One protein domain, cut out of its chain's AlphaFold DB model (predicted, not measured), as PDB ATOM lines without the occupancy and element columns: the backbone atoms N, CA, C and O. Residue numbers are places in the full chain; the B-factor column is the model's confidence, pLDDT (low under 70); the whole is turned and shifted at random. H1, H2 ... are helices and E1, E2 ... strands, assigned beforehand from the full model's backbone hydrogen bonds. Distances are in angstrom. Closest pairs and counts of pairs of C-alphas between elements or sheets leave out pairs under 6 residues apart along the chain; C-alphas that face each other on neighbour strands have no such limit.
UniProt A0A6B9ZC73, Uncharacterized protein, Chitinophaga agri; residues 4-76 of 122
ATOM      1  N   GLN A   4      72.599  73.296  43.691       85.44
ATOM      2  CA  GLN A   4      71.689  74.387  43.352       85.44
ATOM      3  C   GLN A   4      71.784  75.543  44.362       85.44
ATOM      4  O   GLN A   4      71.780  76.702  43.955       85.44
ATOM      5  N   GLU A   5      71.932  75.236  45.650       87.44
ATOM      6  CA  GLU A   5      72.097  76.235  46.712       87.44
ATOM      7  C   GLU A   5      73.454  76.940  46.599       87.44
ATOM      8  O   GLU A   5      73.511  78.167  46.686       87.44
ATOM      9  N   ILE A   6      74.525  76.193  46.292       88.00
ATOM     10  CA  ILE A   6      75.868  76.753  46.050       88.00
ATOM     11  C   ILE A   6      75.820  77.767  44.904       88.00
ATOM     12  O   ILE A   6      76.326  78.882  45.022       88.00
ATOM     13  N   ARG A   7      75.161  77.414  43.792       89.00
ATOM     14  CA  ARG A   7      74.999  78.317  42.642       89.00
ATOM     15  C   ARG A   7      74.210  79.570  42.994       89.00
ATOM     16  O   ARG A   7      74.539  80.644  42.499       89.00
ATOM     17  N   GLU A   8      73.170  79.451  43.811       89.81
ATOM     18  CA  GLU A   8      72.367  80.598  44.231       89.81
ATOM     19  C   GLU A   8      73.139  81.536  45.159       89.81
ATOM     20  O   GLU A   8      73.077  82.750  44.967       89.81
ATOM     21  N   GLN A   9      73.898  81.004  46.118       89.50
ATOM     22  CA  GLN A   9      74.759  81.808  46.989       89.50
ATOM     23  C   GLN A   9      75.886  82.484  46.201       89.50
ATOM     24  O   GLN A   9      76.063  83.696  46.309       89.50
ATOM     25  N   LEU A  10      76.566  81.740  45.323       89.44
ATOM     26  CA  LEU A  10      77.579  82.287  44.421       89.44
ATOM     27  C   LEU A  10      76.998  83.395  43.538       89.44
ATOM     28  O   LEU A  10      77.589  84.460  43.391       89.44
ATOM     29  N   LYS A  11      75.805  83.183  42.982       89.88
ATOM     30  CA  LYS A  11      75.111  84.200  42.195       89.88
ATOM     31  C   LYS A  11      74.815  85.440  43.036       89.88
ATOM     32  O   LYS A  11      75.148  86.536  42.609       89.88
ATOM     33  N   LYS A  12      74.250  85.289  44.237       88.50
ATOM     34  CA  LYS A  12      73.990  86.427  45.133       88.50
ATOM     35  C   LYS A  12      75.264  87.225  45.417       88.50
ATOM     36  O   LYS A  12      75.194  88.450  45.337       88.50
ATOM     37  N   TYR A  13      76.385  86.540  45.663       89.38
ATOM     38  CA  TYR A  13      77.694  87.165  45.856       89.38
ATOM     39  C   TYR A  13      78.119  87.984  44.625       89.38
ATOM     40  O   TYR A  13      78.484  89.153  44.719       89.38
ATOM     41  N   LEU A  14      78.003  87.396  43.432       87.00
ATOM     42  CA  LEU A  14      78.417  88.036  42.179       87.00
ATOM     43  C   LEU A  14      77.517  89.203  41.745       87.00
ATOM     44  O   LEU A  14      78.000  90.129  41.086       87.00
ATOM     45  N   GLU A  15      76.221  89.141  42.061       87.19
ATOM     46  CA  GLU A  15      75.230  90.153  41.676       87.19
ATOM     47  C   GLU A  15      75.175  91.326  42.659       87.19
ATOM     48  O   GLU A  15      75.107  92.479  42.239       87.19
ATOM     49  N   ASN A  16      75.192  91.034  43.963       84.19
ATOM     50  CA  ASN A  16      74.905  92.016  45.013       84.19
ATOM     51  C   ASN A  16      76.132  92.366  45.868       84.19
ATOM     52  O   ASN A  16      76.046  93.266  46.703       84.19
ATOM     53  N   GLY A  17      77.270  91.700  45.644       79.69
ATOM     54  CA  GLY A  17      78.479  91.868  46.441       79.69
ATOM     55  C   GLY A  17      78.492  90.955  47.675       79.69
ATOM     56  O   GLY A  17      77.868  89.896  47.656       79.69
ATOM     57  N   PRO A  18      79.203  91.336  48.748       82.00
ATOM     58  CA  PRO A  18      79.426  90.471  49.901       82.00
ATOM     59  C   PRO A  18      78.135  89.917  50.523       82.00
ATOM     60  O   PRO A  18      77.215  90.661  50.860       82.00
ATOM     61  N   LEU A  19      78.102  88.600  50.710       85.00
ATOM     62  CA  LEU A  19      77.188  87.875  51.593       85.00
ATOM     63  C   LEU A  19      77.525  88.119  53.072       85.00
ATOM     64  O   LEU A  19      78.595  88.637  53.403       85.00
ATOM     65  N   SER A  20      76.629  87.685  53.962       85.44
ATOM     66  CA  SER A  20      76.924  87.625  55.398       85.44
ATOM     67  C   SER A  20      78.083  86.664  55.698       85.44
ATOM     68  O   SER A  20      78.315  85.729  54.937       85.44
ATOM     69  N   ASN A  21      78.797  86.868  56.811       82.81
ATOM     70  CA  ASN A  21      79.951  86.031  57.182       82.81
ATOM     71  C   ASN A  21      79.589  84.539  57.262       82.81
ATOM     72  O   ASN A  21      80.339  83.697  56.784       82.81
ATOM     73  N   GLU A  22      78.413  84.214  57.807       83.81
ATOM     74  CA  GLU A  22      77.939  82.831  57.920       83.81
ATOM     75  C   GLU A  22      77.621  82.217  56.546       83.81
ATOM     76  O   GLU A  22      78.044  81.099  56.255       83.81
ATOM     77  N   GLU A  23      76.926  82.950  55.669       84.44
ATOM     78  CA  GLU A  23      76.639  82.487  54.304       84.44
ATOM     79  C   GLU A  23      77.914  82.377  53.459       84.44
ATOM     80  O   GLU A  23      78.050  81.448  52.670       84.44
ATOM     81  N   GLY A  24      78.855  83.302  53.633       84.44
ATOM     82  CA  GLY A  24      80.133  83.305  52.933       84.44
ATOM     83  C   GLY A  24      81.054  82.167  53.365       84.44
ATOM     84  O   GLY A  24      81.576  81.461  52.510       84.44
ATOM     85  N   ALA A  25      81.178  81.905  54.669       84.69
ATOM     86  CA  ALA A  25      81.933  80.758  55.181       84.69
ATOM     87  C   ALA A  25      81.314  79.421  54.735       84.69
ATOM     88  O   ALA A  25      82.026  78.481  54.371       84.69
ATOM     89  N   GLN A  26      79.979  79.329  54.709       86.94
ATOM     90  CA  GLN A  26      79.283  78.161  54.161       86.94
ATOM     91  C   GLN A  26      79.529  77.996  52.657       86.94
ATOM     92  O   GLN A  26      79.744  76.871  52.202       86.94
ATOM     93  N   LEU A  27      79.526  79.098  51.901       89.56
ATOM     94  CA  LEU A  27      79.838  79.095  50.476       89.56
ATOM     95  C   LEU A  27      81.277  78.630  50.231       89.56
ATOM     96  O   LEU A  27      81.471  77.753  49.396       89.56
ATOM     97  N   VAL A  28      82.263  79.140  50.980       88.19
ATOM     98  CA  VAL A  28      83.669  78.708  50.881       88.19
ATOM     99  C   VAL A  28      83.797  77.205  51.102       88.19
ATOM    100  O   VAL A  28      84.269  76.504  50.211       88.19
ATOM    101  N   ARG A  29      83.273  76.684  52.218       88.31
ATOM    102  CA  ARG A  29      83.323  75.240  52.516       88.31
ATOM    103  C   ARG A  29      82.670  74.400  51.419       88.31
ATOM    104  O   ARG A  29      83.163  73.332  51.071       88.31
ATOM    105  N   ALA A  30      81.560  74.875  50.860       88.00
ATOM    106  CA  ALA A  30      80.874  74.170  49.787       88.00
ATOM    107  C   ALA A  30      81.647  74.219  48.454       88.00
ATOM    108  O   ALA A  30      81.598  73.256  47.689       88.00
ATOM    109  N   LEU A  31      82.369  75.308  48.173       88.38
ATOM    110  CA  LEU A  31      83.275  75.400  47.028       88.38
ATOM    111  C   LEU A  31      84.504  74.498  47.213       88.38
ATOM    112  O   LEU A  31      84.882  73.817  46.261       88.38
ATOM    113  N   ASP A  32      85.064  74.411  48.421       87.69
ATOM    114  CA  ASP A  32      86.161  73.489  48.744       87.69
ATOM    115  C   ASP A  32      85.748  72.030  48.534       87.69
ATOM    116  O   ASP A  32      86.456  71.276  47.865       87.69
ATOM    117  N   GLU A  33      84.555  71.636  48.993       87.50
ATOM    118  CA  GLU A  33      84.012  70.297  48.727       87.50
ATOM    119  C   GLU A  33      83.897  70.003  47.219       87.50
ATOM    120  O   GLU A  33      84.112  68.867  46.783       87.50
ATOM    121  N   LEU A  34      83.544  71.007  46.405       86.62
ATOM    122  CA  LEU A  34      83.498  70.863  44.948       86.62
ATOM    123  C   LEU A  34      84.903  70.733  44.344       86.62
ATOM    124  O   LEU A  34      85.069  69.996  43.373       86.62
ATOM    125  N   ILE A  35      85.917  71.392  44.905       86.25
ATOM    126  CA  ILE A  35      87.317  71.240  44.482       86.25
ATOM    127  C   ILE A  35      87.839  69.851  44.837       86.25
ATOM    128  O   ILE A  35      88.409  69.181  43.975       86.25
ATOM    129  N   GLU A  36      87.597  69.380  46.060       86.12
ATOM    130  CA  GLU A  36      88.008  68.045  46.512       86.12
ATOM    131  C   GLU A  36      87.418  66.936  45.632       86.12
ATOM    132  O   GLU A  36      88.090  65.951  45.317       86.12
ATOM    133  N   LYS A  37      86.171  67.116  45.185       87.38
ATOM    134  CA  LYS A  37      85.491  66.196  44.263       87.38
ATOM    135  C   LYS A  37      85.881  66.400  42.797       87.38
ATOM    136  O   LYS A  37      85.455  65.617  41.951       87.38
ATOM    137  N   ASN A  38      86.699  67.408  42.487       83.31
ATOM    138  CA  ASN A  38      87.033  67.831  41.125       83.31
ATOM    139  C   ASN A  38      85.780  68.171  40.284       83.31
ATOM    140  O   ASN A  38      85.711  67.923  39.081       83.31
ATOM    141  N   GLU A  39      84.771  68.733  40.947       88.19
ATOM    142  CA  GLU A  39      83.451  69.095  40.428       88.19
ATOM    143  C   GLU A  39      83.246  70.617  40.356       88.19
ATOM    144  O   GLU A  39      82.150  71.082  40.044       88.19
ATOM    145  N   LEU A  40      84.295  71.418  40.570       83.94
ATOM    146  CA  LEU A  40      84.229  72.881  40.466       83.94
ATOM    147  C   LEU A  40      83.716  73.345  39.085       83.94
ATOM    148  O   LEU A  40      82.974  74.324  38.972       83.94
ATOM    149  N   GLY A  41      84.001  72.565  38.035       86.94
ATOM    150  CA  GLY A  41      83.478  72.770  36.683       86.94
ATOM    151  C   GLY A  41      81.944  72.760  36.581       86.94
ATOM    152  O   GLY A  41      81.392  73.314  35.632       86.94
ATOM    153  N   LEU A  42      81.224  72.208  37.566       88.19
ATOM    154  CA  LEU A  42      79.760  72.261  37.622       88.19
ATOM    155  C   LEU A  42      79.224  73.687  37.812       88.19
ATOM    156  O   LEU A  42      78.038  73.926  37.581       88.19
ATOM    157  N   LEU A  43      80.057  74.644  38.216       87.94
ATOM    158  CA  LEU A  43      79.669  76.049  38.359       87.94
ATOM    159  C   LEU A  43      79.803  76.833  37.046       87.94
ATOM    160  O   LEU A  43      79.213  77.911  36.914       87.94
ATOM    161  N   VAL A  44      80.502  76.280  36.050       88.19
ATOM    162  CA  VAL A  44      80.632  76.877  34.715       88.19
ATOM    163  C   VAL A  44      79.257  76.948  34.050       88.19
ATOM    164  O   VAL A  44      78.441  76.030  34.142       88.19
ATOM    165  N   GLY A  45      78.973  78.057  33.373       86.44
ATOM    166  CA  GLY A  45      77.674  78.283  32.738       86.44
ATOM    167  C   GLY A  45      76.620  78.904  33.660       86.44
ATOM    168  O   GLY A  45      75.513  79.197  33.202       86.44
ATOM    169  N   THR A  46      76.937  79.140  34.936       88.44
ATOM    170  CA  THR A  46      76.030  79.824  35.868       88.44
ATOM    171  C   THR A  46      75.821  81.273  35.431       88.44
ATOM    172  O   THR A  46      76.780  82.020  35.236       88.44
ATOM    173  N   ARG A  47      74.556  81.672  35.260       89.94
ATOM    174  CA  ARG A  47      74.176  83.020  34.816       89.94
ATOM    175  C   ARG A  47      73.911  83.943  35.996       89.94
ATOM    176  O   ARG A  47      73.171  83.577  36.910       89.94
ATOM    177  N   TYR A  48      74.450  85.152  35.925       88.56
ATOM    178  CA  TYR A  48      74.316  86.185  36.948       88.56
ATOM    179  C   TYR A  48      74.200  87.571  36.302       88.56
ATOM    180  O   TYR A  48      74.669  87.788  35.186       88.56
ATOM    181  N   GLN A  49      73.549  88.512  36.973       87.12
ATOM    182  CA  GLN A  49      73.437  89.906  36.555       87.12
ATOM    183  C   GLN A  49      74.431  90.782  37.312       87.12
ATOM    184  O   GLN A  49      74.301  90.996  38.511       87.12
ATOM    185  N   LYS A  50      75.395  91.360  36.597       81.81
ATOM    186  CA  LYS A  50      76.347  92.317  37.168       81.81
ATOM    187  C   LYS A  50      76.252  93.636  36.424       81.81
ATOM    188  O   LYS A  50      76.323  93.657  35.194       81.81
ATOM    189  N   ASP A  51      76.041  94.723  37.163       81.12
ATOM    190  CA  ASP A  51      75.906  96.080  36.614       81.12
ATOM    191  C   ASP A  51      74.825  96.184  35.515       81.12
ATOM    192  O   ASP A  51      75.007  96.826  34.480       81.12
ATOM    193  N   GLY A  52      73.700  95.483  35.701       82.06
ATOM    194  CA  GLY A  52      72.595  95.444  34.734       82.06
ATOM    195  C   GLY A  52      72.874  94.634  33.460       82.06
ATOM    196  O   GLY A  52      72.063  94.662  32.537       82.06
ATOM    197  N   THR A  53      73.994  93.906  33.395       84.94
ATOM    198  CA  THR A  53      74.354  93.030  32.272       84.94
ATOM    199  C   THR A  53      74.320  91.568  32.708       84.94
ATOM    200  O   THR A  53      74.943  91.202  33.704       84.94
ATOM    201  N   GLU A  54      73.628  90.714  31.948       90.75
ATOM    202  CA  GLU A  54      73.689  89.263  32.153       90.75
ATOM    203  C   GLU A  54      75.062  88.735  31.717       90.75
ATOM    204  O   GLU A  54      75.516  88.965  30.594       90.75
ATOM    205  N   ARG A  55      75.725  88.023  32.625       88.75
ATOM    206  CA  ARG A  55      77.011  87.362  32.427       88.75
ATOM    207  C   ARG A  55      76.889  85.887  32.772       88.75
ATOM    208  O   ARG A  55      75.956  85.453  33.443       88.75
ATOM    209  N   THR A  56      77.825  85.104  32.259       91.06
ATOM    210  CA  THR A  56      77.880  83.657  32.462       91.06
ATOM    211  C   THR A  56      79.265  83.300  32.960       91.06
ATOM    212  O   THR A  56      80.235  83.706  32.331       91.06
ATOM    213  N   LEU A  57      79.342  82.539  34.051       88.88
ATOM    214  CA  LEU A  57      80.609  82.093  34.617       88.88
ATOM    215  C   LEU A  57      81.365  81.205  33.629       88.88
ATOM    216  O   LEU A  57      80.875  80.148  33.218       88.88
ATOM    217  N   THR A  58      82.561  81.640  33.259       87.25
ATOM    218  CA  THR A  58      83.528  80.835  32.512       87.25
ATOM    219  C   THR A  58      84.411  80.021  33.457       87.25
ATOM    220  O   THR A  58      84.520  80.333  34.636       87.25
ATOM    221  N   GLU A  59      85.064  78.978  32.948       82.25
ATOM    222  CA  GLU A  59      85.972  78.123  33.732       82.25
ATOM    223  C   GLU A  59      87.076  78.922  34.442       82.25
ATOM    224  O   GLU A  59      87.259  78.783  35.648       82.25
ATOM    225  N   ALA A  60      87.720  79.847  33.727       80.31
ATOM    226  CA  ALA A  60      88.746  80.716  34.303       80.31
ATOM    227  C   ALA A  60      88.192  81.672  35.376       80.31
ATOM    228  O   ALA A  60      88.883  82.004  36.337       80.31
ATOM    229  N   GLU A  61      86.946  82.128  35.224       86.50
ATOM    230  CA  GLU A  61      86.295  82.984  36.217       86.50
ATOM    231  C   GLU A  61      85.884  82.206  37.463       86.50
ATOM    232  O   GLU A  61      85.962  82.759  38.551       86.50
ATOM    233  N   VAL A  62      85.472  80.943  37.329       86.12
ATOM    234  CA  VAL A  62      85.099  80.108  38.477       86.12
ATOM    235  C   VAL A  62      86.282  79.949  39.430       86.12
ATOM    236  O   VAL A  62      86.123  80.185  40.623       86.12
ATOM    237  N   GLU A  63      87.468  79.619  38.916       83.50
ATOM    238  CA  GLU A  63      88.675  79.514  39.746       83.50
ATOM    239  C   GLU A  63      89.058  80.859  40.372       83.50
ATOM    240  O   GLU A  63      89.368  80.930  41.559       83.50
ATOM    241  N   ASN A  64      89.005  81.944  39.595       85.06
ATOM    242  CA  ASN A  64      89.360  83.266  40.097       85.06
ATOM    243  C   ASN A  64      88.388  83.752  41.188       85.06
ATOM    244  O   ASN A  64      88.821  84.280  42.209       85.06
ATOM    245  N   TYR A  65      87.082  83.547  40.996       86.75
ATOM    246  CA  TYR A  65      86.073  83.912  41.989       86.75
ATOM    247  C   TYR A  65      86.112  83.014  43.215       86.75
ATOM    248  O   TYR A  65      85.867  83.511  44.306       86.75
ATOM    249  N   TYR A  66      86.453  81.730  43.066       86.75
ATOM    250  CA  TYR A  66      86.722  80.873  44.216       86.75
ATOM    251  C   TYR A  66      87.806  81.486  45.106       86.75
ATOM    252  O   TYR A  66      87.545  81.715  46.281       86.75
ATOM    253  N   TRP A  67      88.970  81.832  44.545       84.50
ATOM    254  CA  TRP A  67      90.061  82.434  45.317       84.50
ATOM    255  C   TRP A  67      89.672  83.773  45.946       84.50
ATOM    256  O   TRP A  67      90.052  84.049  47.079       84.50
ATOM    257  N   GLU A  68      88.903  84.601  45.238       85.69
ATOM    258  CA  GLU A  68      88.405  85.872  45.770       85.69
ATOM    259  C   GLU A  68      87.475  85.659  46.977       85.69
ATOM    260  O   GLU A  68      87.652  86.305  48.007       85.69
ATOM    261  N   ILE A  69      86.520  84.730  46.869       86.12
ATOM    262  CA  ILE A  69      85.558  84.394  47.932       86.12
ATOM    263  C   ILE A  69      86.276  83.737  49.116       86.12
ATOM    264  O   ILE A  69      86.006  84.084  50.262       86.12
ATOM    265  N   PHE A  70      87.204  82.824  48.833       85.12
ATOM    266  CA  PHE A  70      88.050  82.161  49.817       85.12
ATOM    267  C   PHE A  70      88.828  83.187  50.641       85.12
ATOM    268  O   PHE A  70      88.645  83.252  51.848       85.12
ATOM    269  N   MET A  71      89.570  84.090  49.996       83.06
ATOM    270  CA  MET A  71      90.292  85.157  50.698       83.06
ATOM    271  C   MET A  71      89.356  86.085  51.483       83.06
ATOM    272  O   MET A  71      89.687  86.499  52.586       83.06
ATOM    273  N   TYR A  72      88.183  86.412  50.936       82.06
ATOM    274  CA  TYR A  72      87.247  87.333  51.581       82.06
ATOM    275  C   TYR A  72      86.636  86.762  52.874       82.06
ATOM    276  O   TYR A  72      86.449  87.504  53.839       82.06
ATOM    277  N   TYR A  73      86.311  85.465  52.904       81.06
ATOM    278  CA  TYR A  73      85.608  84.840  54.033       81.06
ATOM    279  C   TYR A  73      86.484  83.962  54.928       81.06
ATOM    280  O   TYR A  73      86.176  83.854  56.108       81.06
ATOM    281  N   GLU A  74      87.566  83.368  54.425       69.56
ATOM    282  CA  GLU A  74      88.490  82.570  55.244       69.56
ATOM    283  C   GLU A  74      89.351  83.466  56.151       69.56
ATOM    284  O   GLU A  74      89.519  83.164  57.329       69.56
ATOM    285  N   GLU A  75      89.792  84.636  55.667       56.66
ATOM    286  CA  GLU A  75      90.537  85.616  56.485       56.66
ATOM    287  C   GLU A  75      89.677  86.179  57.641       56.66
ATOM    288  O   GLU A  75      90.194  86.726  58.614       56.66
ATOM    289  N   SER A  76      88.350  86.003  57.579       51.66
ATOM    290  CA  SER A  76      87.427  86.416  58.642       51.66
ATOM    291  C   SER A  76      87.367  85.440  59.831       51.66
ATOM    292  O   SER A  76      86.872  85.837  60.886       51.66
TER     293      SER A  76
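Overview. This is residues 4 to 76 of the 122 residues of an uncharacterized protein of Chitinophaga agri (UniProt A0A6B9ZC73). Helices H2 and H4 pack together as a V, with the short helix H3 bridging its open end, and H1 packs on H2 at a steep angle. The small hairpin E1 and E2 sits on the far side of H1 from H2, with E1 alongside H1. The printed part has 73 residues, mostly helix, in the order H1, H2, H3, E1, E2, H4; the two strands are antiparallel. It is compact, with a radius of gyration of the C-alphas of 11.4 A, and spans 29 by 26 by 20 A.

Arrangement. Begin with H1, residues 4 to 16, whose residues 6 to 10 alone touch H2, residues 21 to 36; the closest C-alphas, of Ile 6 and Leu 27, are 6.4 A apart. The two run opposite ways at a steep tilt of 54 degrees. Look next at H3, residues 40 to 43, and H4, residues 59 to 76, which touch through residues 59 to 62 of H4 alone, closest at the C-alphas of Gly 41 and Glu 59, 6.6 A. H4 touches H2 at a steep tilt of 47 degrees, opposite ways, closest at the C-alphas of Ala 25 and Tyr 73, 5.6 A. H1 and H4 are near each other. In the hairpin of E1, residues 47 to 50, and E2, residues 53 to 56, N 48 and O 55 are 2.9 A apart, within hydrogen-bond range. The closest C-alphas of H1 and E1, of Glu 15 and Lys 50, are 5.1 A apart. Every O i to N i+4 pair is within range in H1 and H2, and 12 of 14 in H4; H3 is too short for one.

Along the chain. Find C-alpha 4 at (71.689, 74.387, 43.352), where H1 begins its 18.0 A. H2 covers 22.4 A, and H4 runs 26.3 A to C-alpha 76 at (87.427, 86.416, 58.642).

Size, cuts and confidence. The C-alphas of Glu 36 and Gly 52 are the farthest apart, 33.6 A. The printed part has no cut, and its links are tight. Model confidence is under 70 at residues 74 to 76.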